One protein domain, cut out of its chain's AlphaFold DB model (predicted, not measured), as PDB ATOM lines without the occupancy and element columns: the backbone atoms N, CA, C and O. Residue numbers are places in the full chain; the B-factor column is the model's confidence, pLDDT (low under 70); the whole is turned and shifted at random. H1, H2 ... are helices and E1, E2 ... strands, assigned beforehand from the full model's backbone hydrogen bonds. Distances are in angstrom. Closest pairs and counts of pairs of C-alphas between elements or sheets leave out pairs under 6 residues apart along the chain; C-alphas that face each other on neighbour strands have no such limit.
ATOM      1  N   ARG A   4     -18.299 -33.374  45.407       72.19
ATOM      2  CA  ARG A   4     -17.336 -33.739  46.454       72.19
ATOM      3  C   ARG A   4     -15.992 -34.205  45.879       72.19
ATOM      4  O   ARG A   4     -14.959 -33.667  46.274       72.19
ATOM      5  N   ASP A   5     -16.014 -35.101  44.892       76.00
ATOM      6  CA  ASP A   5     -14.806 -35.634  44.242       76.00
ATOM      7  C   ASP A   5     -14.004 -34.529  43.542       76.00
ATOM      8  O   ASP A   5     -12.773 -34.561  43.492       76.00
ATOM      9  N   ASN A   6     -14.698 -33.530  42.990       81.69
ATOM     10  CA  ASN A   6     -14.070 -32.406  42.303       81.69
ATOM     11  C   ASN A   6     -13.371 -31.443  43.280       81.69
ATOM     12  O   ASN A   6     -12.290 -30.938  42.975       81.69
ATOM     13  N   ILE A   7     -13.954 -31.206  44.461       85.31
ATOM     14  CA  ILE A   7     -13.329 -30.386  45.511       85.31
ATOM     15  C   ILE A   7     -12.100 -31.084  46.092       85.31
ATOM     16  O   ILE A   7     -11.050 -30.456  46.222       85.31
ATOM     17  N   GLU A   8     -12.207 -32.374  46.406       86.44
ATOM     18  CA  GLU A   8     -11.101 -33.139  46.990       86.44
ATOM     19  C   GLU A   8      -9.934 -33.275  46.006       86.44
ATOM     20  O   GLU A   8      -8.786 -33.026  46.379       86.44
ATOM     21  N   ARG A   9     -10.220 -33.539  44.722       86.00
ATOM     22  CA  ARG A   9      -9.199 -33.545  43.664       86.00
ATOM     23  C   ARG A   9      -8.486 -32.201  43.549       86.00
ATOM     24  O   ARG A   9      -7.261 -32.164  43.535       86.00
ATOM     25  N   ARG A  10      -9.232 -31.095  43.504       83.75
ATOM     26  CA  ARG A  10      -8.639 -29.761  43.342       83.75
ATOM     27  C   ARG A  10      -7.828 -29.330  44.562       83.75
ATOM     28  O   ARG A  10      -6.791 -28.692  44.409       83.75
ATOM     29  N   ALA A  11      -8.261 -29.700  45.767       86.00
ATOM     30  CA  ALA A  11      -7.469 -29.495  46.978       86.00
ATOM     31  C   ALA A  11      -6.143 -30.269  46.914       86.00
ATOM     32  O   ALA A  11      -5.102 -29.723  47.276       86.00
ATOM     33  N   TYR A  12      -6.171 -31.503  46.401       83.81
ATOM     34  CA  TYR A  12      -4.971 -32.311  46.206       83.81
ATOM     35  C   TYR A  12      -4.024 -31.701  45.165       83.81
ATOM     36  O   TYR A  12      -2.826 -31.613  45.410       83.81
ATOM     37  N   GLU A  13      -4.549 -31.222  44.036       85.25
ATOM     38  CA  GLU A  13      -3.765 -30.545  42.992       85.25
ATOM     39  C   GLU A  13      -3.084 -29.274  43.522       85.25
ATOM     40  O   GLU A  13      -1.895 -29.069  43.286       85.25
ATOM     41  N   ILE A  14      -3.801 -28.455  44.302       84.19
ATOM     42  CA  ILE A  14      -3.238 -27.253  44.938       84.19
ATOM     43  C   ILE A  14      -2.166 -27.627  45.968       84.19
ATOM     44  O   ILE A  14      -1.114 -26.987  46.026       84.19
ATOM     45  N   ALA A  15      -2.410 -28.656  46.786       81.38
ATOM     46  CA  ALA A  15      -1.439 -29.123  47.770       81.38
ATOM     47  C   ALA A  15      -0.166 -29.652  47.093       81.38
ATOM     48  O   ALA A  15       0.933 -29.295  47.509       81.38
ATOM     49  N   LEU A  16      -0.311 -30.432  46.020       83.88
ATOM     50  CA  LEU A  16       0.808 -30.955  45.242       83.88
ATOM     51  C   LEU A  16       1.621 -29.822  44.602       83.88
ATOM     52  O   LEU A  16       2.829 -29.756  44.801       83.88
ATOM     53  N   ALA A  17       0.961 -28.872  43.935       79.75
ATOM     54  CA  ALA A  17       1.638 -27.720  43.345       79.75
ATOM     55  C   ALA A  17       2.319 -26.825  44.401       79.75
ATOM     56  O   ALA A  17       3.339 -26.199  44.121       79.75
ATOM     57  N   SER A  18       1.784 -26.778  45.624       73.00
ATOM     58  CA  SER A  18       2.411 -26.072  46.749       73.00
ATOM     59  C   SER A  18       3.625 -26.814  47.319       73.00
ATOM     60  O   SER A  18       4.522 -26.162  47.841       73.00
ATOM     61  N   LEU A  19       3.667 -28.150  47.231       77.31
ATOM     62  CA  LEU A  19       4.818 -28.964  47.645       77.31
ATOM     63  C   LEU A  19       5.988 -28.860  46.660       77.31
ATOM     64  O   LEU A  19       7.140 -28.948  47.074       77.31
ATOM     65  N   GLU A  20       5.698 -28.683  45.372       81.62
ATOM     66  CA  GLU A  20       6.710 -28.543  44.314       81.62
ATOM     67  C   GLU A  20       7.228 -27.102  44.159       81.62
ATOM     68  O   GLU A  20       8.254 -26.877  43.516       81.62
ATOM     69  N   ALA A  21       6.534 -26.116  44.732       85.31
ATOM     70  CA  ALA A  21       6.906 -24.712  44.629       85.31
ATOM     71  C   ALA A  21       8.134 -24.371  45.488       85.31
ATOM     72  O   ALA A  21       8.264 -24.811  46.627       85.31
ATOM     73  N   GLU A  22       9.004 -23.497  44.977       90.12
ATOM     74  CA  GLU A  22      10.075 -22.934  45.799       90.12
ATOM     75  C   GLU A  22       9.507 -21.975  46.870       90.12
ATOM     76  O   GLU A  22       8.618 -21.162  46.573       90.12
ATOM     77  N   PRO A  23      10.015 -22.014  48.117       92.75
ATOM     78  CA  PRO A  23       9.618 -21.071  49.155       92.75
ATOM     79  C   PRO A  23       9.981 -19.630  48.782       92.75
ATOM     80  O   PRO A  23      11.067 -19.356  48.274       92.75
ATOM     81  N   VAL A  24       9.107 -18.679  49.120       94.62
ATOM     82  CA  VAL A  24       9.362 -17.238  48.921       94.62
ATOM     83  C   VAL A  24       9.902 -16.536  50.168       94.62
ATOM     84  O   VAL A  24      10.326 -15.374  50.092       94.62
ATOM     85  N   ALA A  25       9.828 -17.212  51.315       96.62
ATOM     86  CA  ALA A  25      10.360 -16.785  52.600       96.62
ATOM     87  C   ALA A  25      10.509 -17.982  53.556       96.62
ATOM     88  O   ALA A  25       9.996 -19.072  53.301       96.62
ATOM     89  N   TRP A  26      11.173 -17.755  54.687       96.69
ATOM     90  CA  TRP A  26      11.396 -18.735  55.748       96.69
ATOM     91  C   TRP A  26      11.155 -18.110  57.116       96.69
ATOM     92  O   TRP A  26      11.495 -16.946  57.333       96.69
ATOM     93  N   MET A  27      10.593 -18.889  58.039       96.06
ATOM     94  CA  MET A  27      10.196 -18.445  59.372       96.06
ATOM     95  C   MET A  27      10.774 -19.342  60.472       96.06
ATOM     96  O   MET A  27      10.762 -20.563  60.351       96.06
ATOM     97  N   HIS A  28      11.205 -18.736  61.578       93.62
ATOM     98  CA  HIS A  28      11.560 -19.427  62.818       93.62
ATOM     99  C   HIS A  28      10.843 -18.776  64.010       93.62
ATOM    100  O   HIS A  28      10.910 -17.560  64.191       93.62
ATOM    101  N   VAL A  29      10.153 -19.583  64.824       88.31
ATOM    102  CA  VAL A  29       9.284 -19.102  65.920       88.31
ATOM    103  C   VAL A  29       9.911 -19.309  67.307       88.31
ATOM    104  O   VAL A  29       9.622 -18.559  68.234       88.31
ATOM    105  N   ASN A  30      10.814 -20.282  67.468       79.56
ATOM    106  CA  ASN A  30      11.377 -20.646  68.771       79.56
ATOM    107  C   ASN A  30      12.657 -19.857  69.102       79.56
ATOM    108  O   ASN A  30      13.712 -20.417  69.388       79.56
ATOM    109  N   ASN A  31      12.578 -18.528  69.017       72.94
ATOM    110  CA  ASN A  31      13.704 -17.626  69.278       72.94
ATOM    111  C   ASN A  31      13.724 -17.053  70.709       72.94
ATOM    112  O   ASN A  31      14.507 -16.149  70.982       72.94
ATOM    113  N   GLY A  32      12.857 -17.534  71.609       77.88
ATOM    114  CA  GLY A  32      12.766 -17.056  72.995       77.88
ATOM    115  C   GLY A  32      12.149 -15.659  73.170       77.88
ATOM    116  O   GLY A  32      12.084 -15.173  74.294       77.88
ATOM    117  N   ILE A  33      11.685 -15.021  72.087       80.25
ATOM    118  CA  ILE A  33      11.136 -13.650  72.083       80.25
ATOM    119  C   ILE A  33       9.611 -13.653  71.856       80.25
ATOM    120  O   ILE A  33       8.936 -12.665  72.124       80.25
ATOM    121  N   GLY A  34       9.040 -14.765  71.375       81.94
ATOM    122  CA  GLY A  34       7.602 -14.879  71.093       81.94
ATOM    123  C   GLY A  34       7.151 -14.164  69.813       81.94
ATOM    124  O   GLY A  34       5.957 -14.101  69.535       81.94
ATOM    125  N   ILE A  35       8.093 -13.650  69.018       88.19
ATOM    126  CA  ILE A  35       7.846 -13.015  67.718       88.19
ATOM    127  C   ILE A  35       8.581 -13.830  66.650       88.19
ATOM    128  O   ILE A  35       9.791 -14.020  66.788       88.19
ATOM    129  N   PRO A  36       7.914 -14.291  65.577       90.69
ATOM    130  CA  PRO A  36       8.591 -15.017  64.511       90.69
ATOM    131  C   PRO A  36       9.660 -14.164  63.817       90.69
ATOM    132  O   PRO A  36       9.403 -13.028  63.418       90.69
ATOM    133  N   ALA A  37      10.847 -14.732  63.615       93.81
ATOM    134  CA  ALA A  37      11.834 -14.181  62.693       93.81
ATOM    135  C   ALA A  37      11.515 -14.675  61.277       93.81
ATOM    136  O   ALA A  37      11.375 -15.880  61.071       93.81
ATOM    137  N   ILE A  38      11.413 -13.757  60.312       95.56
ATOM    138  CA  ILE A  38      11.108 -14.071  58.909       95.56
ATOM    139  C   ILE A  38      12.206 -13.495  58.014       95.56
ATOM    140  O   ILE A  38      12.614 -12.348  58.187       95.56
ATOM    141  N   THR A  39      12.672 -14.280  57.044       96.50
ATOM    142  CA  THR A  39      13.655 -13.856  56.035       96.50
ATOM    143  C   THR A  39      13.218 -14.258  54.627       96.50
ATOM    144  O   THR A  39      12.542 -15.268  54.450       96.50
ATOM    145  N   ARG A  40      13.628 -13.482  53.615       97.00
ATOM    146  CA  ARG A  40      13.534 -13.849  52.186       97.00
ATOM    147  C   ARG A  40      14.881 -14.272  51.586       97.00
ATOM    148  O   ARG A  40      14.929 -14.605  50.410       97.00
ATOM    149  N   SER A  41      15.967 -14.239  52.362       97.69
ATOM    150  CA  SER A  41      17.270 -14.763  51.932       97.69
ATOM    151  C   SER A  41      17.354 -16.250  52.249       97.69
ATOM    152  O   SER A  41      17.174 -16.660  53.403       97.69
ATOM    153  N   LYS A  42      17.663 -17.036  51.216       95.81
ATOM    154  CA  LYS A  42      17.875 -18.478  51.324       95.81
ATOM    155  C   LYS A  42      19.106 -18.787  52.172       95.81
ATOM    156  O   LYS A  42      19.054 -19.673  53.014       95.81
ATOM    157  N   GLU A  43      20.159 -17.988  52.043       97.75
ATOM    158  CA  GLU A  43      21.415 -18.140  52.783       97.75
ATOM    159  C   GLU A  43      21.196 -17.970  54.295       97.75
ATOM    160  O   GLU A  43      21.742 -18.715  55.109       97.75
ATOM    161  N   VAL A  44      20.349 -17.013  54.694       97.06
ATOM    162  CA  VAL A  44      19.971 -16.833  56.105       97.06
ATOM    163  C   VAL A  44      19.163 -18.032  56.609       97.06
ATOM    164  O   VAL A  44      19.418 -18.514  57.713       97.06
ATOM    165  N   ALA A  45      18.223 -18.543  55.810       96.69
ATOM    166  CA  ALA A  45      17.426 -19.716  56.167       96.69
ATOM    167  C   ALA A  45      18.281 -20.990  56.296       96.69
ATOM    168  O   ALA A  45      18.136 -21.738  57.261       96.69
ATOM    169  N   GLU A  46      19.216 -21.207  55.373       97.06
ATOM    170  CA  GLU A  46      20.196 -22.296  55.425       97.06
ATOM    171  C   GLU A  46      21.111 -22.166  56.646       97.06
ATOM    172  O   GLU A  46      21.383 -23.156  57.326       97.06
ATOM    173  N   SER A  47      21.519 -20.943  57.003       97.06
ATOM    174  CA  SER A  47      22.257 -20.702  58.246       97.06
ATOM    175  C   SER A  47      21.445 -21.116  59.479       97.06
ATOM    176  O   SER A  47      21.988 -21.762  60.374       97.06
ATOM    177  N   TRP A  48      20.145 -20.809  59.537       95.62
ATOM    178  CA  TRP A  48      19.274 -21.270  60.626       95.62
ATOM    179  C   TRP A  48      19.155 -22.799  60.665       95.62
ATOM    180  O   TRP A  48      19.323 -23.391  61.731       95.62
ATOM    181  N   LEU A  49      18.956 -23.446  59.512       94.69
ATOM    182  CA  LEU A  49      18.911 -24.908  59.401       94.69
ATOM    183  C   LEU A  49      20.219 -25.561  59.870       94.69
ATOM    184  O   LEU A  49      20.182 -26.527  60.626       94.69
ATOM    185  N   SER A  50      21.374 -25.002  59.498       97.06
ATOM    186  CA  SER A  50      22.689 -25.512  59.920       97.06
ATOM    187  C   SER A  50      22.920 -25.427  61.434       97.06
ATOM    188  O   SER A  50      23.693 -26.202  61.989       97.06
ATOM    189  N   LYS A  51      22.210 -24.521  62.120       94.06
ATOM    190  CA  LYS A  51      22.192 -24.404  63.587       94.06
ATOM    191  C   LYS A  51      21.201 -25.367  64.250       94.06
ATOM    192  O   LYS A  51      21.055 -25.336  65.470       94.06
ATOM    193  N   GLY A  52      20.500 -26.186  63.467       93.25
ATOM    194  CA  GLY A  52      19.474 -27.109  63.948       93.25
ATOM    195  C   GLY A  52      18.161 -26.427  64.328       93.25
ATOM    196  O   GLY A  52      17.358 -27.014  65.052       93.25
ATOM    197  N   TRP A  53      17.931 -25.184  63.894       93.12
ATOM    198  CA  TRP A  53      16.673 -24.498  64.176       93.12
ATOM    199  C   TRP A  53      15.568 -25.046  63.280       93.12
ATOM    200  O   TRP A  53      15.788 -25.337  62.104       93.12
ATOM    201  N   TYR A  54      14.354 -25.146  63.823       92.81
ATOM    202  CA  TYR A  54      13.192 -25.449  63.000       92.81
ATOM    203  C   TYR A  54      12.886 -24.251  62.099       92.81
ATOM    204  O   TYR A  54      12.574 -23.164  62.586       92.81
ATOM    205  N   VAL A  55      12.966 -24.452  60.788       95.06
ATOM    206  CA  VAL A  55      12.677 -23.414  59.799       95.06
ATOM    207  C   VAL A  55      11.465 -23.837  58.986       95.06
ATOM    208  O   VAL A  55      11.499 -24.842  58.280       95.06
ATOM    209  N   GLN A  56      10.396 -23.053  59.069       94.56
ATOM    210  CA  GLN A  56       9.194 -23.252  58.276       94.56
ATOM    211  C   GLN A  56       9.319 -22.490  56.946       94.56
ATOM    212  O   GLN A  56       9.410 -21.258  56.971       94.56
ATOM    213  N   PRO A  57       9.311 -23.171  55.786       94.06
ATOM    214  CA  PRO A  57       9.212 -22.501  54.497       94.06
ATOM    215  C   PRO A  57       7.814 -21.894  54.315       94.06
ATOM    216  O   PRO A  57       6.801 -22.494  54.682       94.06
ATOM    217  N   LEU A  58       7.759 -20.699  53.735       92.88
ATOM    218  CA  LEU A  58       6.532 -19.984  53.408       92.88
ATOM    219  C   LEU A  58       6.398 -19.913  51.886       92.88
ATOM    220  O   LEU A  58       7.244 -19.330  51.207       92.88
ATOM    221  N   HIS A  59       5.326 -20.494  51.358       89.69
ATOM    222  CA  HIS A  59       5.010 -20.491  49.930       89.69
ATOM    223  C   HIS A  59       3.952 -19.432  49.633       89.69
ATOM    224  O   HIS A  59       3.145 -19.078  50.498       89.69
TER     225      HIS A  59
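Overview. This is residues 4 to 59 of the 67 residues of an uncharacterized protein of Escherichia coli (UniProt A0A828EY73). A long helix, H1, sticks out from a small body in which a short helix, H2, packs over one face of a little three-stranded sheet. Residues 4 to 17 of H1 stand free and make much of the length, while the sheet's loop between E1 and E2 lies in the body. The printed part has 56 residues, with two named helices and three named strands in the order H1, E1, E2, H2, E3; the sheet runs E2, E1, E3, antiparallel throughout, and the class is mixed, helices and strands. The whole is only just loose, close to extended, with a radius of gyration of the C-alphas of 14.9 A, and its elongated outline spans 43 by 23 by 17 A.

Arrangement. Start at H1, residues 4 to 20, which is not on the sheet. Next look at E1, residues 25 to 28, the inner strand, and E2, residues 37 to 39, an edge strand: they form an antiparallel hairpin at 158 degrees, with N 26 and O 39 at 2.8 A and N 37 and O 28 at 2.9 A, within hydrogen-bond range. H2, residues 42 to 50, is on the sheet at a height over the sheet of 9.5 A. It lies over E1 and runs along the strands, at 26 degrees to E1 on the local plane; the closest C-alphas of the two are those of Trp 26 and Ala 45, 6.1 A apart. Then comes E3, residues 56 to 58, the other edge strand, antiparallel to E1 at 151 degrees, with N 27 and O 56 at 2.9 A and N 58 and O 25 at 2.8 A, within hydrogen-bond range. E2, H2 and E3 make a split strand-helix-strand unit, two strands running the same way with E1 between them in the sheet, and its crossover is right-handed. H1 is apart from E2, H2 and E3. In H1 and H2 every O i to N i+4 pair is within hydrogen-bond range.

Along the chain. Find C-alpha 4 at (-17.336, -33.739, 46.454); from there H1 runs 24.7 A to C-alpha 20. E1 begins at C-alpha 25, at (10.360, -16.785, 52.600), and spans 10.6 A. E2 spans 6.9 A, H2 12.1 A and E3 6.4 A, E3 ending at C-alpha 58, at (6.532, -19.984, 53.408).

Size, cuts and confidence. The two C-alphas farthest apart are those of Arg 4 and Lys 51, at 44.1 A. Without residues 4 to 17 the body spans 31 by 19 by 15 A. The printed part has no cut; the links H1 to E1, E2 to H2 and H2 to E3 are tight, and E1 to E2 is short. The mean pLDDT of the printed part is 89.0, and no printed residue is under 70.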